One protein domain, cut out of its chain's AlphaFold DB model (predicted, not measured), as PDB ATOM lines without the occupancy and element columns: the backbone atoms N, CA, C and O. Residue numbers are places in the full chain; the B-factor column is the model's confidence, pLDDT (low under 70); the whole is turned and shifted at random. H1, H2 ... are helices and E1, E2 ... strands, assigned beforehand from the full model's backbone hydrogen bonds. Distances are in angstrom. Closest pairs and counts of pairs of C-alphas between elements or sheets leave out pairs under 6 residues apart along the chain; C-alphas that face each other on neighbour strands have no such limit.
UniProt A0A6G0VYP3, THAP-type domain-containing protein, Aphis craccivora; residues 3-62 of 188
ATOM      1  N   ILE A   3     204.757 259.552 162.147       85.69
ATOM      2  CA  ILE A   3     204.939 259.374 163.591       85.69
ATOM      3  C   ILE A   3     205.879 258.190 163.828       85.69
ATOM      4  O   ILE A   3     205.659 257.121 163.263       85.69
ATOM      5  N   ILE A   4     206.875 258.358 164.702       87.50
ATOM      6  CA  ILE A   4     207.679 257.248 165.239       87.50
ATOM      7  C   ILE A   4     207.288 257.046 166.701       87.50
ATOM      8  O   ILE A   4     207.310 257.981 167.506       87.50
ATOM      9  N   ILE A   5     206.919 255.812 167.037       88.94
ATOM     10  CA  ILE A   5     206.528 255.401 168.385       88.94
ATOM     11  C   ILE A   5     207.506 254.335 168.860       88.94
ATOM     12  O   ILE A   5     207.739 253.348 168.167       88.94
ATOM     13  N   VAL A   6     208.028 254.506 170.069       90.12
ATOM     14  CA  VAL A   6     208.810 253.481 170.759       90.12
ATOM     15  C   VAL A   6     207.874 252.653 171.618       90.12
ATOM     16  O   VAL A   6     206.981 253.191 172.275       90.12
ATOM     17  N   ARG A   7     208.081 251.337 171.623       88.69
ATOM     18  CA  ARG A   7     207.348 250.386 172.457       88.69
ATOM     19  C   ARG A   7     208.335 249.527 173.232       88.69
ATOM     20  O   ARG A   7     209.297 249.020 172.664       88.69
ATOM     21  N   GLY A   8     208.076 249.334 174.521       87.31
ATOM     22  CA  GLY A   8     208.842 248.395 175.330       87.31
ATOM     23  C   GLY A   8     208.639 246.954 174.862       87.31
ATOM     24  O   GLY A   8     207.505 246.513 174.689       87.31
ATOM     25  N   ILE A   9     209.739 246.216 174.688       84.56
ATOM     26  CA  ILE A   9     209.705 244.793 174.306       84.56
ATOM     27  C   ILE A   9     209.278 243.931 175.503       84.56
ATOM     28  O   ILE A   9     208.321 243.173 175.417       84.56
ATOM     29  N   PHE A  10     209.952 244.086 176.648       83.31
ATOM     30  CA  PHE A  10     209.681 243.292 177.859       83.31
ATOM     31  C   PHE A  10     208.651 243.920 178.804       83.31
ATOM     32  O   PHE A  10     208.107 243.248 179.674       83.31
ATOM     33  N   LYS A  11     208.409 245.228 178.674       85.00
ATOM     34  CA  LYS A  11     207.488 245.984 179.528       85.00
ATOM     35  C   LYS A  11     206.424 246.639 178.665       85.00
ATOM     36  O   LYS A  11     206.741 247.209 177.627       85.00
ATOM     37  N   ASN A  12     205.178 246.611 179.125       88.12
ATOM     38  CA  ASN A  12     204.060 247.201 178.399       88.12
ATOM     39  C   ASN A  12     204.039 248.733 178.552       88.12
ATOM     40  O   ASN A  12     203.359 249.268 179.423       88.12
ATOM     41  N   TRP A  13     204.800 249.435 177.713       92.00
ATOM     42  CA  TRP A  13     204.780 250.894 177.603       92.00
ATOM     43  C   TRP A  13     204.995 251.327 176.151       92.00
ATOM     44  O   TRP A  13     205.570 250.584 175.350       92.00
ATOM     45  N   LYS A  14     204.507 252.520 175.803       92.50
ATOM     46  CA  LYS A  14     204.666 253.119 174.475       92.50
ATOM     47  C   LYS A  14     204.726 254.641 174.566       92.50
ATOM     48  O   LYS A  14     203.991 255.217 175.365       92.50
ATOM     49  N   GLN A  15     205.549 255.276 173.738       91.88
ATOM     50  CA  GLN A  15     205.688 256.732 173.699       91.88
ATOM     51  C   GLN A  15     206.022 257.215 172.277       91.88
ATOM     52  O   GLN A  15     206.907 256.639 171.643       91.88
ATOM     53  N   PRO A  16     205.334 258.247 171.751       91.44
ATOM     54  CA  PRO A  16     205.738 258.893 170.507       91.44
ATOM     55  C   PRO A  16     207.017 259.706 170.736       91.44
ATOM     56  O   PRO A  16     207.095 260.472 171.695       91.44
ATOM     57  N   ILE A  17     208.002 259.543 169.856       91.25
ATOM     58  CA  ILE A  17     209.297 260.244 169.941       91.25
ATOM     59  C   ILE A  17     209.558 261.169 168.750       91.25
ATOM     60  O   ILE A  17     210.425 262.030 168.821       91.25
ATOM     61  N   TYR A  18     208.797 261.017 167.667       89.50
ATOM     62  CA  TYR A  18     208.885 261.868 166.485       89.50
ATOM     63  C   TYR A  18     207.491 262.071 165.905       89.50
ATOM     64  O   TYR A  18     206.737 261.105 165.754       89.50
ATOM     65  N   VAL A  19     207.158 263.317 165.570       90.31
ATOM     66  CA  VAL A  19     205.920 263.696 164.882       90.31
ATOM     67  C   VAL A  19     206.261 264.787 163.881       90.31
ATOM     68  O   VAL A  19     206.829 265.807 164.263       90.31
ATOM     69  N   ASN A  20     205.900 264.589 162.615       89.31
ATOM     70  CA  ASN A  20     206.078 265.622 161.601       89.31
ATOM     71  C   ASN A  20     205.018 265.552 160.490       89.31
ATOM     72  O   ASN A  20     204.358 264.524 160.285       89.31
ATOM     73  N   PHE A  21     204.839 266.652 159.765       87.38
ATOM     74  CA  PHE A  21     203.896 266.778 158.656       87.38
ATOM     75  C   PHE A  21     204.655 266.799 157.327       87.38
ATOM     76  O   PHE A  21     205.709 267.409 157.223       87.38
ATOM     77  N   ASP A  22     204.134 266.066 156.340       80.62
ATOM     78  CA  ASP A  22     204.611 266.025 154.947       80.62
ATOM     79  C   ASP A  22     206.113 265.756 154.716       80.62
ATOM     80  O   ASP A  22     206.632 265.974 153.625       80.62
ATOM     81  N   GLN A  23     206.800 265.191 155.711       79.94
ATOM     82  CA  GLN A  23     208.192 264.756 155.621       79.94
ATOM     83  C   GLN A  23     208.271 263.232 155.535       79.94
ATOM     84  O   GLN A  23     207.656 262.539 156.341       79.94
ATOM     85  N   GLN A  24     209.042 262.696 154.587       79.88
ATOM     86  CA  GLN A  24     209.354 261.265 154.544       79.88
ATOM     87  C   GLN A  24     210.323 260.907 155.679       79.88
ATOM     88  O   GLN A  24     211.248 261.663 155.967       79.88
ATOM     89  N   VAL A  25     210.120 259.756 156.327       78.81
ATOM     90  CA  VAL A  25     211.067 259.253 157.330       78.81
ATOM     91  C   VAL A  25     212.332 258.796 156.602       78.81
ATOM     92  O   VAL A  25     212.309 257.782 155.906       78.81
ATOM     93  N   THR A  26     213.408 259.571 156.713       83.56
ATOM     94  CA  THR A  26     214.714 259.236 156.137       83.56
ATOM     95  C   THR A  26     215.559 258.441 157.143       83.56
ATOM     96  O   THR A  26     215.275 258.477 158.347       83.56
ATOM     97  N   PRO A  27     216.601 257.716 156.692       80.81
ATOM     98  CA  PRO A  27     217.497 256.993 157.590       80.81
ATOM     99  C   PRO A  27     218.119 257.887 158.667       80.81
ATOM    100  O   PRO A  27     218.279 257.448 159.799       80.81
ATOM    101  N   GLU A  28     218.419 259.146 158.349       85.00
ATOM    102  CA  GLU A  28     219.031 260.107 159.274       85.00
ATOM    103  C   GLU A  28     218.125 260.380 160.479       85.00
ATOM    104  O   GLU A  28     218.598 260.362 161.611       85.00
ATOM    105  N   ILE A  29     216.817 260.530 160.248       87.12
ATOM    106  CA  ILE A  29     215.816 260.730 161.310       87.12
ATOM    107  C   ILE A  29     215.746 259.496 162.215       87.12
ATOM    108  O   ILE A  29     215.611 259.611 163.432       87.12
ATOM    109  N   ILE A  30     215.844 258.301 161.625       85.38
ATOM    110  CA  ILE A  30     215.857 257.042 162.378       85.38
ATOM    111  C   ILE A  30     217.135 256.949 163.218       85.38
ATOM    112  O   ILE A  30     217.058 256.616 164.399       85.38
ATOM    113  N   TYR A  31     218.297 257.266 162.644       86.25
ATOM    114  CA  TYR A  31     219.564 257.267 163.372       86.25
ATOM    115  C   TYR A  31     219.568 258.280 164.517       86.25
ATOM    116  O   TYR A  31     219.983 257.932 165.616       86.25
ATOM    117  N   GLU A  32     219.065 259.493 164.299       89.38
ATOM    118  CA  GLU A  32     218.927 260.514 165.341       89.38
ATOM    119  C   GLU A  32     218.025 260.027 166.483       89.38
ATOM    120  O   GLU A  32     218.416 260.060 167.651       89.38
ATOM    121  N   ALA A  33     216.852 259.485 166.146       88.12
ATOM    122  CA  ALA A  33     215.921 258.918 167.116       88.12
ATOM    123  C   ALA A  33     216.554 257.783 167.940       88.12
ATOM    124  O   ALA A  33     216.357 257.704 169.153       88.12
ATOM    125  N   ILE A  34     217.337 256.913 167.298       87.56
ATOM    126  CA  ILE A  34     218.053 255.819 167.959       87.56
ATOM    127  C   ILE A  34     219.161 256.355 168.871       87.56
ATOM    128  O   ILE A  34     219.272 255.895 170.006       87.56
ATOM    129  N   SER A  35     219.945 257.336 168.421       87.38
ATOM    130  CA  SER A  35     221.000 257.964 169.224       87.38
ATOM    131  C   SER A  35     220.438 258.584 170.503       87.38
ATOM    132  O   SER A  35     220.939 258.290 171.586       87.38
ATOM    133  N   ILE A  36     219.332 259.330 170.406       90.25
ATOM    134  CA  ILE A  36     218.641 259.906 171.571       90.25
ATOM    135  C   ILE A  36     218.196 258.804 172.541       90.25
ATOM    136  O   ILE A  36     218.344 258.940 173.754       90.25
ATOM    137  N   LEU A  37     217.667 257.684 172.039       90.12
ATOM    138  CA  LEU A  37     217.273 256.561 172.896       90.12
ATOM    139  C   LEU A  37     218.473 255.937 173.614       90.12
ATOM    140  O   LEU A  37     218.386 255.694 174.819       90.12
ATOM    141  N   TYR A  38     219.591 255.741 172.915       89.75
ATOM    142  CA  TYR A  38     220.819 255.220 173.514       89.75
ATOM    143  C   TYR A  38     221.389 256.152 174.588       89.75
ATOM    144  O   TYR A  38     221.774 255.673 175.655       89.75
ATOM    145  N   GLU A  39     221.385 257.467 174.357       92.31
ATOM    146  CA  GLU A  39     221.785 258.470 175.355       92.31
ATOM    147  C   GLU A  39     220.909 258.416 176.616       92.31
ATOM    148  O   GLU A  39     221.388 258.633 177.727       92.31
ATOM    149  N   ASN A  40     219.636 258.045 176.459       89.38
ATOM    150  CA  ASN A  40     218.686 257.849 177.553       89.38
ATOM    151  C   ASN A  40     218.684 256.409 178.112       89.38
ATOM    152  O   ASN A  40     217.741 256.012 178.797       89.38
ATOM    153  N   ALA A  41     219.733 255.624 177.840       89.75
ATOM    154  CA  ALA A  41     219.915 254.243 178.301       89.75
ATOM    155  C   ALA A  41     218.857 253.236 177.801       89.75
ATOM    156  O   ALA A  41     218.634 252.192 178.421       89.75
ATOM    157  N   TYR A  42     218.228 253.511 176.657       87.75
ATOM    158  CA  TYR A  42     217.356 252.568 175.961       87.75
ATOM    159  C   TYR A  42     218.080 251.928 174.775       87.75
ATOM    160  O   TYR A  42     218.547 252.609 173.868       87.75
ATOM    161  N   THR A  43     218.106 250.596 174.739       85.31
ATOM    162  CA  THR A  43     218.624 249.839 173.591       85.31
ATOM    163  C   THR A  43     217.503 249.540 172.604       85.31
ATOM    164  O   THR A  43     216.498 248.918 172.964       85.31
ATOM    165  N   VAL A  44     217.690 249.925 171.343       84.06
ATOM    166  CA  VAL A  44     216.751 249.610 170.259       84.06
ATOM    167  C   VAL A  44     217.088 248.238 169.673       84.06
ATOM    168  O   VAL A  44     218.146 248.054 169.082       84.06
ATOM    169  N   GLY A  45     216.193 247.262 169.855       77.31
ATOM    170  CA  GLY A  45     216.392 245.887 169.371       77.31
ATOM    171  C   GLY A  45     215.877 245.615 167.951       77.31
ATOM    172  O   GLY A  45     216.408 244.744 167.271       77.31
ATOM    173  N   ALA A  46     214.848 246.338 167.499       80.88
ATOM    174  CA  ALA A  46     214.249 246.176 166.173       80.88
ATOM    175  C   ALA A  46     213.484 247.440 165.756       80.88
ATOM    176  O   ALA A  46     213.010 248.193 166.612       80.88
ATOM    177  N   CYS A  47     213.312 247.629 164.446       79.56
ATOM    178  CA  CYS A  47     212.439 248.656 163.881       79.56
ATOM    179  C   CYS A  47     211.301 247.986 163.101       79.56
ATOM    180  O   CYS A  47     211.529 247.052 162.331       79.56
ATOM    181  N   LEU A  48     210.074 248.468 163.307       73.25
ATOM    182  CA  LEU A  48     208.905 248.061 162.531       73.25
ATOM    183  C   LEU A  48     208.571 249.171 161.540       73.25
ATOM    184  O   LEU A  48     208.505 250.338 161.929       73.25
ATOM    185  N   SER A  49     208.319 248.806 160.289       73.06
ATOM    186  CA  SER A  49     207.835 249.741 159.277       73.06
ATOM    187  C   SER A  49     206.709 249.108 158.483       73.06
ATOM    188  O   SER A  49     206.700 247.901 158.241       73.06
ATOM    189  N   ASP A  50     205.783 249.954 158.040       62.75
ATOM    190  CA  ASP A  50     204.915 249.625 156.914       62.75
ATOM    191  C   ASP A  50     205.818 249.395 155.686       62.75
ATOM    192  O   ASP A  50     206.900 249.983 155.625       62.75
ATOM    193  N   CYS A  51     205.432 248.532 154.748       55.03
ATOM    194  CA  CYS A  51     206.268 247.971 153.669       55.03
ATOM    195  C   CYS A  51     206.860 248.977 152.632       55.03
ATOM    196  O   CYS A  51     207.026 248.630 151.463       55.03
ATOM    197  N   GLY A  52     207.186 250.217 153.008       50.97
ATOM    198  CA  GLY A  52     208.022 251.151 152.253       50.97
ATOM    199  C   GLY A  52     209.513 250.867 152.471       50.97
ATOM    200  O   GLY A  52     209.971 250.727 153.602       50.97
ATOM    201  N   GLY A  53     210.273 250.748 151.380       44.28
ATOM    202  CA  GLY A  53     211.681 250.341 151.416       44.28
ATOM    203  C   GLY A  53     212.585 251.282 152.224       44.28
ATOM    204  O   GLY A  53     212.543 252.496 152.044       44.28
ATOM    205  N   CYS A  54     213.435 250.707 153.082       38.91
ATOM    206  CA  CYS A  54     214.530 251.388 153.783       38.91
ATOM    207  C   CYS A  54     215.592 250.360 154.247       38.91
ATOM    208  O   CYS A  54     215.274 249.191 154.449       38.91
ATOM    209  N   ASN A  55     216.858 250.779 154.395       38.69
ATOM    210  CA  ASN A  55     218.025 249.905 154.606       38.69
ATOM    211  C   ASN A  55     218.520 249.813 156.076       38.69
ATOM    212  O   ASN A  55     218.557 250.811 156.785       38.69
ATOM    213  N   LYS A  56     219.021 248.612 156.439       42.59
ATOM    214  CA  LYS A  56     219.992 248.231 157.507       42.59
ATOM    215  C   LYS A  56     219.684 248.533 158.992       42.59
ATOM    216  O   LYS A  56     220.543 249.018 159.723       42.59
ATOM    217  N   ILE A  57     218.530 248.065 159.463       54.66
ATOM    218  CA  ILE A  57     218.258 247.607 160.847       54.66
ATOM    219  C   ILE A  57     217.500 246.267 160.704       54.66
ATOM    220  O   ILE A  57     217.009 246.001 159.604       54.66
ATOM    221  N   TYR A  58     217.399 245.401 161.727       56.31
ATOM    222  CA  TYR A  58     216.437 244.284 161.679       56.31
ATOM    223  C   TYR A  58     215.027 244.863 161.508       56.31
ATOM    224  O   TYR A  58     214.397 245.311 162.469       56.31
ATOM    225  N   PHE A  59     214.590 244.926 160.252       60.69
ATOM    226  CA  PHE A  59     213.295 245.430 159.845       60.69
ATOM    227  C   PHE A  59     212.341 244.259 159.817       60.69
ATOM    228  O   PHE A  59     212.507 243.314 159.045       60.69
ATOM    229  N   LEU A  60     211.343 244.328 160.680       59.34
ATOM    230  CA  LEU A  60     210.233 243.401 160.636       59.34
ATOM    231  C   LEU A  60     209.126 244.085 159.840       59.34
ATOM    232  O   LEU A  60     208.685 245.183 160.191       59.34
ATOM    233  N   ALA A  61     208.705 243.448 158.749       56.56
ATOM    234  CA  ALA A  61     207.479 243.838 158.072       56.56
ATOM    235  C   ALA A  61     206.296 243.540 159.000       56.56
ATOM    236  O   ALA A  61     206.267 242.496 159.661       56.56
ATOM    237  N   ASP A  62     205.325 244.449 159.051       59.00
ATOM    238  CA  ASP A  62     204.168 244.295 159.927       59.00
ATOM    239  C   ASP A  62     203.387 243.021 159.541       59.00
ATOM    240  O   ASP A  62     202.796 242.892 158.469       59.00
TER     241      ASP A  62
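Overview. This is residues 3 to 62 of the 188 residues of the protein "THAP-type domain-containing protein" of Aphis craccivora (UniProt A0A6G0VYP3). A hairpin of two antiparallel strands, E1 and E2, has the helix H1 loosely over one of its faces, and a small parallel pair, E3 and E4, lies past the E1 side of the hairpin. The 60 printed residues hold one named helix and four named strands, in the order E1, E2, H1, E3, E4; the class is mixed, helices and strands. The whole is compact, with a radius of gyration of the C-alphas of 11.6 A, and spans 29 by 22 by 19 A.

Arrangement. Look first at the hairpin of E1, residues 3 to 7, and E2, residues 14 to 20: they are antiparallel at 164 degrees, and N 4 and O 18 as well as N 15 and O 6 are within hydrogen-bond range, each 2.9 A apart. Next find H1, residues 27 to 39; its closest C-alpha pair with E2 is Ile 17 and Ala 33, 7.3 A apart. E1 and H1 are near each other, with 6 pairs of C-alphas within 10 A. In H1 every O i to N i+4 pair is within hydrogen-bond range. E3, residues 47 to 49, and E1 are also near each other, with 6 such pairs. E4, residues 59 to 61, is the parallel neighbour of E3 at 37 degrees, with N 60 and O 47 3.2 A apart, within hydrogen-bond range. E4 is apart from E1, E2 and H1.

Along the chain. Find C-alpha 3 at (204.939, 259.374, 163.591), where E1 begins its 12.9 A to residue 7. E2 runs 18.0 A from residue 14 to 20. H1 starts at C-alpha 27, (217.497, 256.993, 157.590), and runs 18.3 A to residue 39. E3 is 6.6 A long, and E4 runs 6.3 A to C-alpha 61 at (207.479, 243.838, 158.072).

Size, cuts and confidence. The two C-alphas farthest apart are those of Phe 10 and Asp 22, 32.7 A. The printed part has no cut, and its four links are short. The model's confidence is low, under 70, in residues 50 to 62.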